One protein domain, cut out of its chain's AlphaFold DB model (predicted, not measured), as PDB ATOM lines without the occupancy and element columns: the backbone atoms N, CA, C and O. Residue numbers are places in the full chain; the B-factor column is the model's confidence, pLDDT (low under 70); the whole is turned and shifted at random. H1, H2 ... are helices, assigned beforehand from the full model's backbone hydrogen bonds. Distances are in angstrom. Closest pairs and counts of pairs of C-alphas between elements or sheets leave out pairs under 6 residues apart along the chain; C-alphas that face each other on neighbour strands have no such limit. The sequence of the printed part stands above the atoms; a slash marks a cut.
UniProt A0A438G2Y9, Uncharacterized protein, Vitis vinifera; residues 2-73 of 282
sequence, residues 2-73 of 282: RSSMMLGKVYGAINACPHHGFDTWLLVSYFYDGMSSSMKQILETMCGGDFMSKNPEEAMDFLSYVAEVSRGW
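What this domain is: This is residues 2 to 73 of the 282 residues of an uncharacterized protein of Vitis vinifera (UniProt A0A438G2Y9). What shape does the backbone make? H1 and H2 run side by side in opposite directions with a gap between them, the longest helix, H4, packs slantwise over both, and H3 stands crosswise at the end of the group where H2 finishes. Residues 15 to 21, of which residue 15 belongs to H1, stick out at the other end. What is it built of, and how large is it? The printed part has 72 residues with four named helices, H1 to H4 in that order, and no named strand; the class is all helix. It is compact, with a radius of gyration of the C-alphas of 11.6 A, and has a rounded outline spanning 31 by 25 by 18 A.

Where its parts are: Where does the first helix run? H1 holds residues 4 to 15, 17.1 A from its first to its last C-alpha, and begins at C-alpha 4 at (-6.868, 5.080, 4.546). Which helices come next? H2 holds residues 24 to 34 and is 15.4 A long, with C-alpha 24 at (-5.195, -3.669, 23.180). H3 holds residues 37 to 47 and is 15.0 A long. Where is the last helix? H4 holds residues 56 to 71, is 22.7 A long and ends at C-alpha 71 at (-11.703, 10.460, 5.629).

How they stand to each other: What does H1 meet? H1 and H4 touch, with the closest C-alphas, those of Gly 8 and Ala 67, 5.2 A apart; they run opposite ways at a steep tilt of 44 degrees. H1 and H2 are near each other, and H1 and H3 are apart. How do H2 and H4 stand? They touch through residues 56 to 60 of H4 alone, run the same way at a steep tilt of 44 degrees, and their closest C-alphas, those of Trp 25 and Pro 56, are 5.1 A apart. Where is H3? It is close to but not clearly touching H2, with the closest C-alphas, those of Tyr 32 and Lys 40, 7.0 A apart. It is also close to but not clearly touching H4, where the closest C-alphas, those of Leu 43 and Val 66, are 7.6 A apart and the lines are only just about perpendicular, at 70.1 degrees. How do the helix backbones look? In H2, H3 and H4 every O i to N i+4 pair is within hydrogen-bond range, and in H1 6 of 8 are.

The domain as a whole: How far does it reach? The two C-alphas farthest apart, those of Gly 21 and Trp 73, are 32.7 A from each other. How are the helices linked? The printed part has no cut; the link from H2 to H3 is tight, and those from H1 to H2 and from H3 to H4 are short. Where is confidence low? The mean pLDDT of the printed part is 76.4, and residues 2 to 22 and 71 to 73 of this model are under 70.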
ATOM      1  N   ARG A   2      -5.820   3.351  -0.897       43.59
ATOM      2  CA  ARG A   2      -6.186   2.018  -0.341       43.59
ATOM      3  C   ARG A   2      -5.892   1.797   1.159       43.59
ATOM      4  O   ARG A   2      -6.647   1.074   1.795       43.59
ATOM      5  N   SER A   3      -4.854   2.421   1.730       42.28
ATOM      6  CA  SER A   3      -4.556   2.279   3.171       42.28
ATOM      7  C   SER A   3      -5.518   3.051   4.083       42.28
ATOM      8  O   SER A   3      -5.910   2.508   5.104       42.28
ATOM      9  N   SER A   4      -5.956   4.262   3.715       48.25
ATOM     10  CA  SER A   4      -6.868   5.080   4.546       48.25
ATOM     11  C   SER A   4      -8.230   4.394   4.749       48.25
ATOM     12  O   SER A   4      -8.706   4.247   5.874       48.25
ATOM     13  N   MET A   5      -8.795   3.827   3.673       51.25
ATOM     14  CA  MET A   5     -10.034   3.045   3.741       51.25
ATOM     15  C   MET A   5      -9.912   1.752   4.566       51.25
ATOM     16  O   MET A   5     -10.935   1.216   4.992       51.25
ATOM     17  N   MET A   6      -8.698   1.229   4.776       57.16
ATOM     18  CA  MET A   6      -8.454   0.045   5.610       57.16
ATOM     19  C   MET A   6      -8.416   0.413   7.093       57.16
ATOM     20  O   MET A   6      -9.037  -0.296   7.878       57.16
ATOM     21  N   LEU A   7      -7.792   1.541   7.469       58.41
ATOM     22  CA  LEU A   7      -7.729   2.007   8.861       58.41
ATOM     23  C   LEU A   7      -9.133   2.114   9.484       58.41
ATOM     24  O   LEU A   7      -9.417   1.469  10.490       58.41
ATOM     25  N   GLY A   8     -10.045   2.848   8.837       59.19
ATOM     26  CA  GLY A   8     -11.399   3.061   9.361       59.19
ATOM     27  C   GLY A   8     -12.290   1.811   9.371       59.19
ATOM     28  O   GLY A   8     -13.154   1.683  10.236       59.19
ATOM     29  N   LYS A   9     -12.096   0.872   8.432       62.00
ATOM     30  CA  LYS A   9     -12.856  -0.395   8.384       62.00
ATOM     31  C   LYS A   9     -12.352  -1.406   9.411       62.00
ATOM     32  O   LYS A   9     -13.160  -2.087  10.031       62.00
ATOM     33  N   VAL A  10     -11.034  -1.491   9.586       61.03
ATOM     34  CA  VAL A  10     -10.395  -2.375  10.569       61.03
ATOM     35  C   VAL A  10     -10.700  -1.885  11.982       61.03
ATOM     36  O   VAL A  10     -11.149  -2.679  12.797       61.03
ATOM     37  N   TYR A  11     -10.601  -0.578  12.240       63.69
ATOM     38  CA  TYR A  11     -10.974   0.011  13.528       63.69
ATOM     39  C   TYR A  11     -12.461  -0.195  13.868       63.69
ATOM     40  O   TYR A  11     -12.799  -0.619  14.970       63.69
ATOM     41  N   GLY A  12     -13.365  -0.002  12.897       62.81
ATOM     42  CA  GLY A  12     -14.793  -0.285  13.086       62.81
ATOM     43  C   GLY A  12     -15.094  -1.762  13.376       62.81
ATOM     44  O   GLY A  12     -15.974  -2.059  14.178       62.81
ATOM     45  N   ALA A  13     -14.350  -2.690  12.765       61.12
ATOM     46  CA  ALA A  13     -14.489  -4.125  13.024       61.12
ATOM     47  C   ALA A  13     -13.941  -4.532  14.403       61.12
ATOM     48  O   ALA A  13     -14.519  -5.393  15.062       61.12
ATOM     49  N   ILE A  14     -12.862  -3.888  14.844       61.44
ATOM     50  CA  ILE A  14     -12.248  -4.068  16.161       61.44
ATOM     51  C   ILE A  14     -13.192  -3.592  17.273       61.44
ATOM     52  O   ILE A  14     -13.493  -4.344  18.198       61.44
ATOM     53  N   ASN A  15     -13.734  -2.378  17.146       62.81
ATOM     54  CA  ASN A  15     -14.607  -1.788  18.166       62.81
ATOM     55  C   ASN A  15     -16.004  -2.420  18.225       62.81
ATOM     56  O   ASN A  15     -16.692  -2.295  19.234       62.81
ATOM     57  N   ALA A  16     -16.435  -3.120  17.172       63.69
ATOM     58  CA  ALA A  16     -17.712  -3.830  17.161       63.69
ATOM     59  C   ALA A  16     -17.730  -5.070  18.078       63.69
ATOM     60  O   ALA A  16     -18.804  -5.626  18.318       63.69
ATOM     61  N   CYS A  17     -16.575  -5.517  18.593       56.94
ATOM     62  CA  CYS A  17     -16.478  -6.704  19.439       56.94
ATOM     63  C   CYS A  17     -15.770  -6.407  20.782       56.94
ATOM     64  O   CYS A  17     -14.588  -6.711  20.959       56.94
ATOM     65  N   PRO A  18     -16.487  -5.859  21.782       60.56
ATOM     66  CA  PRO A  18     -15.915  -5.502  23.087       60.56
ATOM     67  C   PRO A  18     -15.382  -6.700  23.901       60.56
ATOM     68  O   PRO A  18     -14.649  -6.507  24.863       60.56
ATOM     69  N   HIS A  19     -15.685  -7.939  23.491       58.75
ATOM     70  CA  HIS A  19     -15.194  -9.181  24.107       58.75
ATOM     71  C   HIS A  19     -14.263  -9.981  23.185       58.75
ATOM     72  O   HIS A  19     -14.223 -11.207  23.240       58.75
ATOM     73  N   HIS A  20     -13.520  -9.299  22.313       65.94
ATOM     74  CA  HIS A  20     -12.546  -9.929  21.421       65.94
ATOM     75  C   HIS A  20     -11.415 -10.658  22.176       65.94
ATOM     76  O   HIS A  20     -10.791 -11.549  21.610       65.94
ATOM     77  N   GLY A  21     -11.177 -10.331  23.454       61.44
ATOM     78  CA  GLY A  21     -10.228 -11.041  24.320       61.44
ATOM     79  C   GLY A  21      -8.760 -10.866  23.923       61.44
ATOM     80  O   GLY A  21      -7.895 -11.510  24.513       61.44
ATOM     81  N   PHE A  22      -8.477 -10.013  22.936       67.06
ATOM     82  CA  PHE A  22      -7.119  -9.653  22.560       67.06
ATOM     83  C   PHE A  22      -6.668  -8.443  23.362       67.06
ATOM     84  O   PHE A  22      -7.445  -7.546  23.675       67.06
ATOM     85  N   ASP A  23      -5.385  -8.448  23.685       79.38
ATOM     86  CA  ASP A  23      -4.738  -7.328  24.335       79.38
ATOM     87  C   ASP A  23      -4.730  -6.095  23.406       79.38
ATOM     88  O   ASP A  23      -4.405  -6.196  22.218       79.38
ATOM     89  N   THR A  24      -5.106  -4.928  23.939       80.12
ATOM     90  CA  THR A  24      -5.195  -3.669  23.180       80.12
ATOM     91  C   THR A  24      -3.860  -3.313  22.530       80.12
ATOM     92  O   THR A  24      -3.824  -2.870  21.382       80.12
ATOM     93  N   TRP A  25      -2.744  -3.559  23.222       83.81
ATOM     94  CA  TRP A  25      -1.412  -3.288  22.692       83.81
ATOM     95  C   TRP A  25      -1.048  -4.225  21.546       83.81
ATOM     96  O   TRP A  25      -0.475  -3.789  20.545       83.81
ATOM     97  N   LEU A  26      -1.426  -5.501  21.648       85.00
ATOM     98  CA  LEU A  26      -1.260  -6.462  20.559       85.00
ATOM     99  C   LEU A  26      -1.974  -5.977  19.291       85.00
ATOM    100  O   LEU A  26      -1.423  -6.056  18.195       85.00
ATOM    101  N   LEU A  27      -3.174  -5.430  19.441       82.81
ATOM    102  CA  LEU A  27      -3.972  -4.941  18.327       82.81
ATOM    103  C   LEU A  27      -3.396  -3.677  17.682       82.81
ATOM    104  O   LEU A  27      -3.278  -3.618  16.456       82.81
ATOM    105  N   VAL A  28      -2.974  -2.712  18.504       85.88
ATOM    106  CA  VAL A  28      -2.235  -1.517  18.063       85.88
ATOM    107  C   VAL A  28      -0.969  -1.921  17.311       85.88
ATOM    108  O   VAL A  28      -0.706  -1.402  16.227       85.88
ATOM    109  N   SER A  29      -0.225  -2.897  17.836       85.44
ATOM    110  CA  SER A  29       1.027  -3.372  17.244       85.44
ATOM    111  C   SER A  29       0.802  -4.045  15.892       85.44
ATOM    112  O   SER A  29       1.456  -3.685  14.916       85.44
ATOM    113  N   TYR A  30      -0.170  -4.959  15.790       85.38
ATOM    114  CA  TYR A  30      -0.532  -5.591  14.515       85.38
ATOM    115  C   TYR A  30      -0.947  -4.573  13.464       85.38
ATOM    116  O   TYR A  30      -0.604  -4.696  12.286       85.38
ATOM    117  N   PHE A  31      -1.719  -3.580  13.887       84.25
ATOM    118  CA  PHE A  31      -2.186  -2.539  13.004       84.25
ATOM    119  C   PHE A  31      -1.036  -1.675  12.503       84.25
ATOM    120  O   PHE A  31      -0.891  -1.511  11.292       84.25
ATOM    121  N   TYR A  32      -0.198  -1.190  13.419       87.88
ATOM    122  CA  TYR A  32       0.991  -0.424  13.090       87.88
ATOM    123  C   TYR A  32       1.891  -1.228  12.148       87.88
ATOM    124  O   TYR A  32       2.217  -0.742  11.072       87.88
ATOM    125  N   ASP A  33       2.195  -2.492  12.437       88.25
ATOM    126  CA  ASP A  33       3.003  -3.349  11.559       88.25
ATOM    127  C   ASP A  33       2.391  -3.589  10.177       88.25
ATOM    128  O   ASP A  33       3.122  -3.659   9.187       88.25
ATOM    129  N   GLY A  34       1.062  -3.648  10.088       85.38
ATOM    130  CA  GLY A  34       0.330  -3.747   8.826       85.38
ATOM    131  C   GLY A  34       0.291  -2.452   8.002       85.38
ATOM    132  O   GLY A  34      -0.120  -2.484   6.838       85.38
ATOM    133  N   MET A  35       0.699  -1.307   8.560       85.88
ATOM    134  CA  MET A  35       0.717  -0.023   7.855       85.88
ATOM    135  C   MET A  35       1.916   0.091   6.908       85.88
ATOM    136  O   MET A  35       3.017  -0.391   7.171       85.88
ATOM    137  N   SER A  36       1.717   0.794   5.788       84.81
ATOM    138  CA  SER A  36       2.817   1.140   4.884       84.81
ATOM    139  C   SER A  36       3.772   2.139   5.545       84.81
ATOM    140  O   SER A  36       3.340   2.953   6.361       84.81
ATOM    141  N   SER A  37       5.050   2.153   5.144       87.25
ATOM    142  CA  SER A  37       6.051   3.084   5.697       87.25
ATOM    143  C   SER A  37       5.619   4.548   5.597       87.25
ATOM    144  O   SER A  37       5.805   5.311   6.534       87.25
ATOM    145  N   SER A  38       4.964   4.927   4.493       85.56
ATOM    146  CA  SER A  38       4.407   6.275   4.321       85.56
ATOM    147  C   SER A  38       3.311   6.585   5.344       85.56
ATOM    148  O   SER A  38       3.268   7.692   5.870       85.56
ATOM    149  N   MET A  39       2.444   5.622   5.660       83.81
ATOM    150  CA  MET A  39       1.393   5.826   6.651       83.81
ATOM    151  C   MET A  39       1.954   5.836   8.080       83.81
ATOM    152  O   MET A  39       1.517   6.657   8.879       83.81
ATOM    153  N   LYS A  40       2.949   4.991   8.388       88.44
ATOM    154  CA  LYS A  40       3.684   5.041   9.664       88.44
ATOM    155  C   LYS A  40       4.336   6.407   9.875       88.44
ATOM    156  O   LYS A  40       4.137   7.026  10.909       88.44
ATOM    157  N   GLN A  41       5.005   6.925   8.847       89.25
ATOM    158  CA  GLN A  41       5.645   8.237   8.895       89.25
ATOM    159  C   GLN A  41       4.636   9.373   9.122       89.25
ATOM    160  O   GLN A  41       4.895  10.281   9.909       89.25
ATOM    161  N   ILE A  42       3.474   9.329   8.460       86.88
ATOM    162  CA  ILE A  42       2.392  10.301   8.680       86.88
ATOM    163  C   ILE A  42       1.869  10.198  10.117       86.88
ATOM    164  O   ILE A  42       1.714  11.219  10.784       86.88
ATOM    165  N   LEU A  43       1.650   8.977  10.610       88.69
ATOM    166  CA  LEU A  43       1.190   8.718  11.972       88.69
ATOM    167  C   LEU A  43       2.159   9.280  13.023       88.69
ATOM    168  O   LEU A  43       1.733  10.021  13.907       88.69
ATOM    169  N   GLU A  44       3.450   8.982  12.894       91.12
ATOM    170  CA  GLU A  44       4.519   9.465  13.779       91.12
ATOM    171  C   GLU A  44       4.664  10.989  13.726       91.12
ATOM    172  O   GLU A  44       4.793  11.649  14.757       91.12
ATOM    173  N   THR A  45       4.556  11.574  12.530       90.62
ATOM    174  CA  THR A  45       4.600  13.033  12.353       90.62
ATOM    175  C   THR A  45       3.442  13.710  13.086       90.62
ATOM    176  O   THR A  45       3.656  14.696  13.788       90.62
ATOM    177  N   MET A  46       2.222  13.174  12.976       86.81
ATOM    178  CA  MET A  46       1.057  13.713  13.688       86.81
ATOM    179  C   MET A  46       1.118  13.451  15.200       86.81
ATOM    180  O   MET A  46       0.576  14.233  15.976       86.81
ATOM    181  N   CYS A  47       1.786  12.377  15.626       88.81
ATOM    182  CA  CYS A  47       2.038  12.077  17.035       88.81
ATOM    183  C   CYS A  47       3.110  12.953  17.685       88.81
ATOM    184  O   CYS A  47       3.199  12.957  18.915       88.81
ATOM    185  N   GLY A  48       3.931  13.640  16.885       88.25
ATOM    186  CA  GLY A  48       5.096  14.383  17.358       88.25
ATOM    187  C   GLY A  48       6.292  13.498  17.728       88.25
ATOM    188  O   GLY A  48       7.122  13.920  18.530       88.25
ATOM    189  N   GLY A  49       6.384  12.279  17.188       86.62
ATOM    190  CA  GLY A  49       7.454  11.334  17.510       86.62
ATOM    191  C   GLY A  49       7.038   9.873  17.350       86.62
ATOM    192  O   GLY A  49       6.093   9.560  16.629       86.62
ATOM    193  N   ASP A  50       7.751   8.978  18.036       89.81
ATOM    194  CA  ASP A  50       7.496   7.538  17.975       89.81
ATOM    195  C   ASP A  50       6.113   7.180  18.540       89.81
ATOM    196  O   ASP A  50       5.847   7.313  19.738       89.81
ATOM    197  N   PHE A  51       5.229   6.701  17.668       89.81
ATOM    198  CA  PHE A  51       3.878   6.281  18.028       89.81
ATOM    199  C   PHE A  51       3.878   5.084  18.990       89.81
ATOM    200  O   PHE A  51       3.044   5.032  19.893       89.81
ATOM    201  N   MET A  52       4.835   4.162  18.852       88.81
ATOM    202  CA  MET A  52       4.906   2.929  19.650       88.81
ATOM    203  C   MET A  52       5.431   3.162  21.075       88.81
ATOM    204  O   MET A  52       5.529   2.225  21.863       88.81
ATOM    205  N   SER A  53       5.737   4.408  21.434       87.62
ATOM    206  CA  SER A  53       6.055   4.803  22.809       87.62
ATOM    207  C   SER A  53       4.827   5.258  23.613       87.62
ATOM    208  O   SER A  53       4.939   5.514  24.812       87.62
ATOM    209  N   LYS A  54       3.657   5.376  22.969       83.00
ATOM    210  CA  LYS A  54       2.411   5.836  23.599       83.00
ATOM    211  C   LYS A  54       1.703   4.730  24.379       83.00
ATOM    212  O   LYS A  54       1.871   3.543  24.108       83.00
ATOM    213  N   ASN A  55       0.837   5.142  25.304       88.31
ATOM    214  CA  ASN A  55      -0.063   4.232  26.006       88.31
ATOM    215  C   ASN A  55      -1.023   3.546  25.009       88.31
ATOM    216  O   ASN A  55      -1.504   4.216  24.096       88.31
ATOM    217  N   PRO A  56      -1.355   2.249  25.172       79.44
ATOM    218  CA  PRO A  56      -2.236   1.508  24.257       79.44
ATOM    219  C   PRO A  56      -3.607   2.162  24.053       79.44
ATOM    220  O   PRO A  56      -4.141   2.150  22.947       79.44
ATOM    221  N   GLU A  57      -4.177   2.726  25.116       82.69
ATOM    222  CA  GLU A  57      -5.487   3.388  25.098       82.69
ATOM    223  C   GLU A  57      -5.426   4.690  24.289       82.69
ATOM    224  O   GLU A  57      -6.176   4.865  23.331       82.69
ATOM    225  N   GLU A  58      -4.441   5.542  24.580       85.19
ATOM    226  CA  GLU A  58      -4.186   6.771  23.821       85.19
ATOM    227  C   GLU A  58      -3.822   6.486  22.360       85.19
ATOM    228  O   GLU A  58      -4.196   7.235  21.461       85.19
ATOM    229  N   ALA A  59      -3.088   5.401  22.107       87.50
ATOM    230  CA  ALA A  59      -2.726   4.965  20.770       87.50
ATOM    231  C   ALA A  59      -3.971   4.561  19.973       87.50
ATOM    232  O   ALA A  59      -4.106   4.961  18.818       87.50
ATOM    233  N   MET A  60      -4.909   3.831  20.582       84.69
ATOM    234  CA  MET A  60      -6.185   3.485  19.949       84.69
ATOM    235  C   MET A  60      -7.055   4.715  19.679       84.69
ATOM    236  O   MET A  60      -7.566   4.858  18.566       84.69
ATOM    237  N   ASP A  61      -7.165   5.635  20.637       85.00
ATOM    238  CA  ASP A  61      -7.905   6.889  20.457       85.00
ATOM    239  C   ASP A  61      -7.287   7.749  19.351       85.00
ATOM    240  O   ASP A  61      -7.987   8.300  18.496       85.00
ATOM    241  N   PHE A  62      -5.958   7.809  19.297       87.00
ATOM    242  CA  PHE A  62      -5.247   8.521  18.249       87.00
ATOM    243  C   PHE A  62      -5.450   7.871  16.878       87.00
ATOM    244  O   PHE A  62      -5.677   8.570  15.894       87.00
ATOM    245  N   LEU A  63      -5.433   6.540  16.791       85.81
ATOM    246  CA  LEU A  63      -5.765   5.826  15.559       85.81
ATOM    247  C   LEU A  63      -7.204   6.103  15.111       85.81
ATOM    248  O   LEU A  63      -7.436   6.254  13.910       85.81
ATOM    249  N   SER A  64      -8.148   6.234  16.049       82.50
ATOM    250  CA  SER A  64      -9.520   6.673  15.767       82.50
ATOM    251  C   SER A  64      -9.541   8.072  15.164       82.50
ATOM    252  O   SER A  64     -10.090   8.273  14.079       82.50
ATOM    253  N   TYR A  65      -8.880   9.027  15.822       85.12
ATOM    254  CA  TYR A  65      -8.765  10.406  15.352       85.12
ATOM    255  C   TYR A  65      -8.140  10.471  13.957       85.12
ATOM    256  O   TYR A  65      -8.670  11.113  13.052       85.12
ATOM    257  N   VAL A  66      -7.050   9.742  13.737       84.31
ATOM    258  CA  VAL A  66      -6.378   9.674  12.439       84.31
ATOM    259  C   VAL A  66      -7.273   9.039  11.389       84.31
ATOM    260  O   VAL A  66      -7.299   9.527  10.262       84.31
ATOM    261  N   ALA A  67      -8.035   7.997  11.719       79.94
ATOM    262  CA  ALA A  67      -8.989   7.395  10.794       79.94
ATOM    263  C   ALA A  67     -10.120   8.369  10.420       79.94
ATOM    264  O   ALA A  67     -10.535   8.394   9.261       79.94
ATOM    265  N   GLU A  68     -10.595   9.190  11.356       79.75
ATOM    266  CA  GLU A  68     -11.584  10.243  11.103       79.75
ATOM    267  C   GLU A  68     -11.016  11.365  10.234       79.75
ATOM    268  O   GLU A  68     -11.595  11.685   9.194       79.75
ATOM    269  N   VAL A  69      -9.847  11.899  10.591       77.44
ATOM    270  CA  VAL A  69      -9.141  12.928   9.814       77.44
ATOM    271  C   VAL A  69      -8.844  12.418   8.406       77.44
ATOM    272  O   VAL A  69      -9.071  13.133   7.434       77.44
ATOM    273  N   SER A  70      -8.421  11.158   8.274       73.69
ATOM    274  CA  SER A  70      -8.082  10.512   6.999       73.69
ATOM    275  C   SER A  70      -9.259  10.404   6.026       73.69
ATOM    276  O   SER A  70      -9.031  10.366   4.815       73.69
ATOM    277  N   ARG A  71     -10.514  10.407   6.503       66.06
ATOM    278  CA  ARG A  71     -11.703  10.460   5.629       66.06
ATOM    279  C   ARG A  71     -11.775  11.768   4.845       66.06
ATOM    280  O   ARG A  71     -12.205  11.749   3.699       66.06
ATOM    281  N   GLY A  72     -11.299  12.872   5.423       58.81
ATOM    282  CA  GLY A  72     -11.243  14.175   4.755       58.81
ATOM    283  C   GLY A  72     -10.223  14.249   3.614       58.81
ATOM    284  O   GLY A  72     -10.317  15.135   2.773       58.81
ATOM    285  N   TRP A  73      -9.275  13.306   3.551       53.03
ATOM    286  CA  TRP A  73      -8.248  13.237   2.503       53.03
ATOM    287  C   TRP A  73      -8.639  12.338   1.323       53.03
ATOM    288  O   TRP A  73      -7.971  12.361   0.291       53.03
TER     289      TRP A  73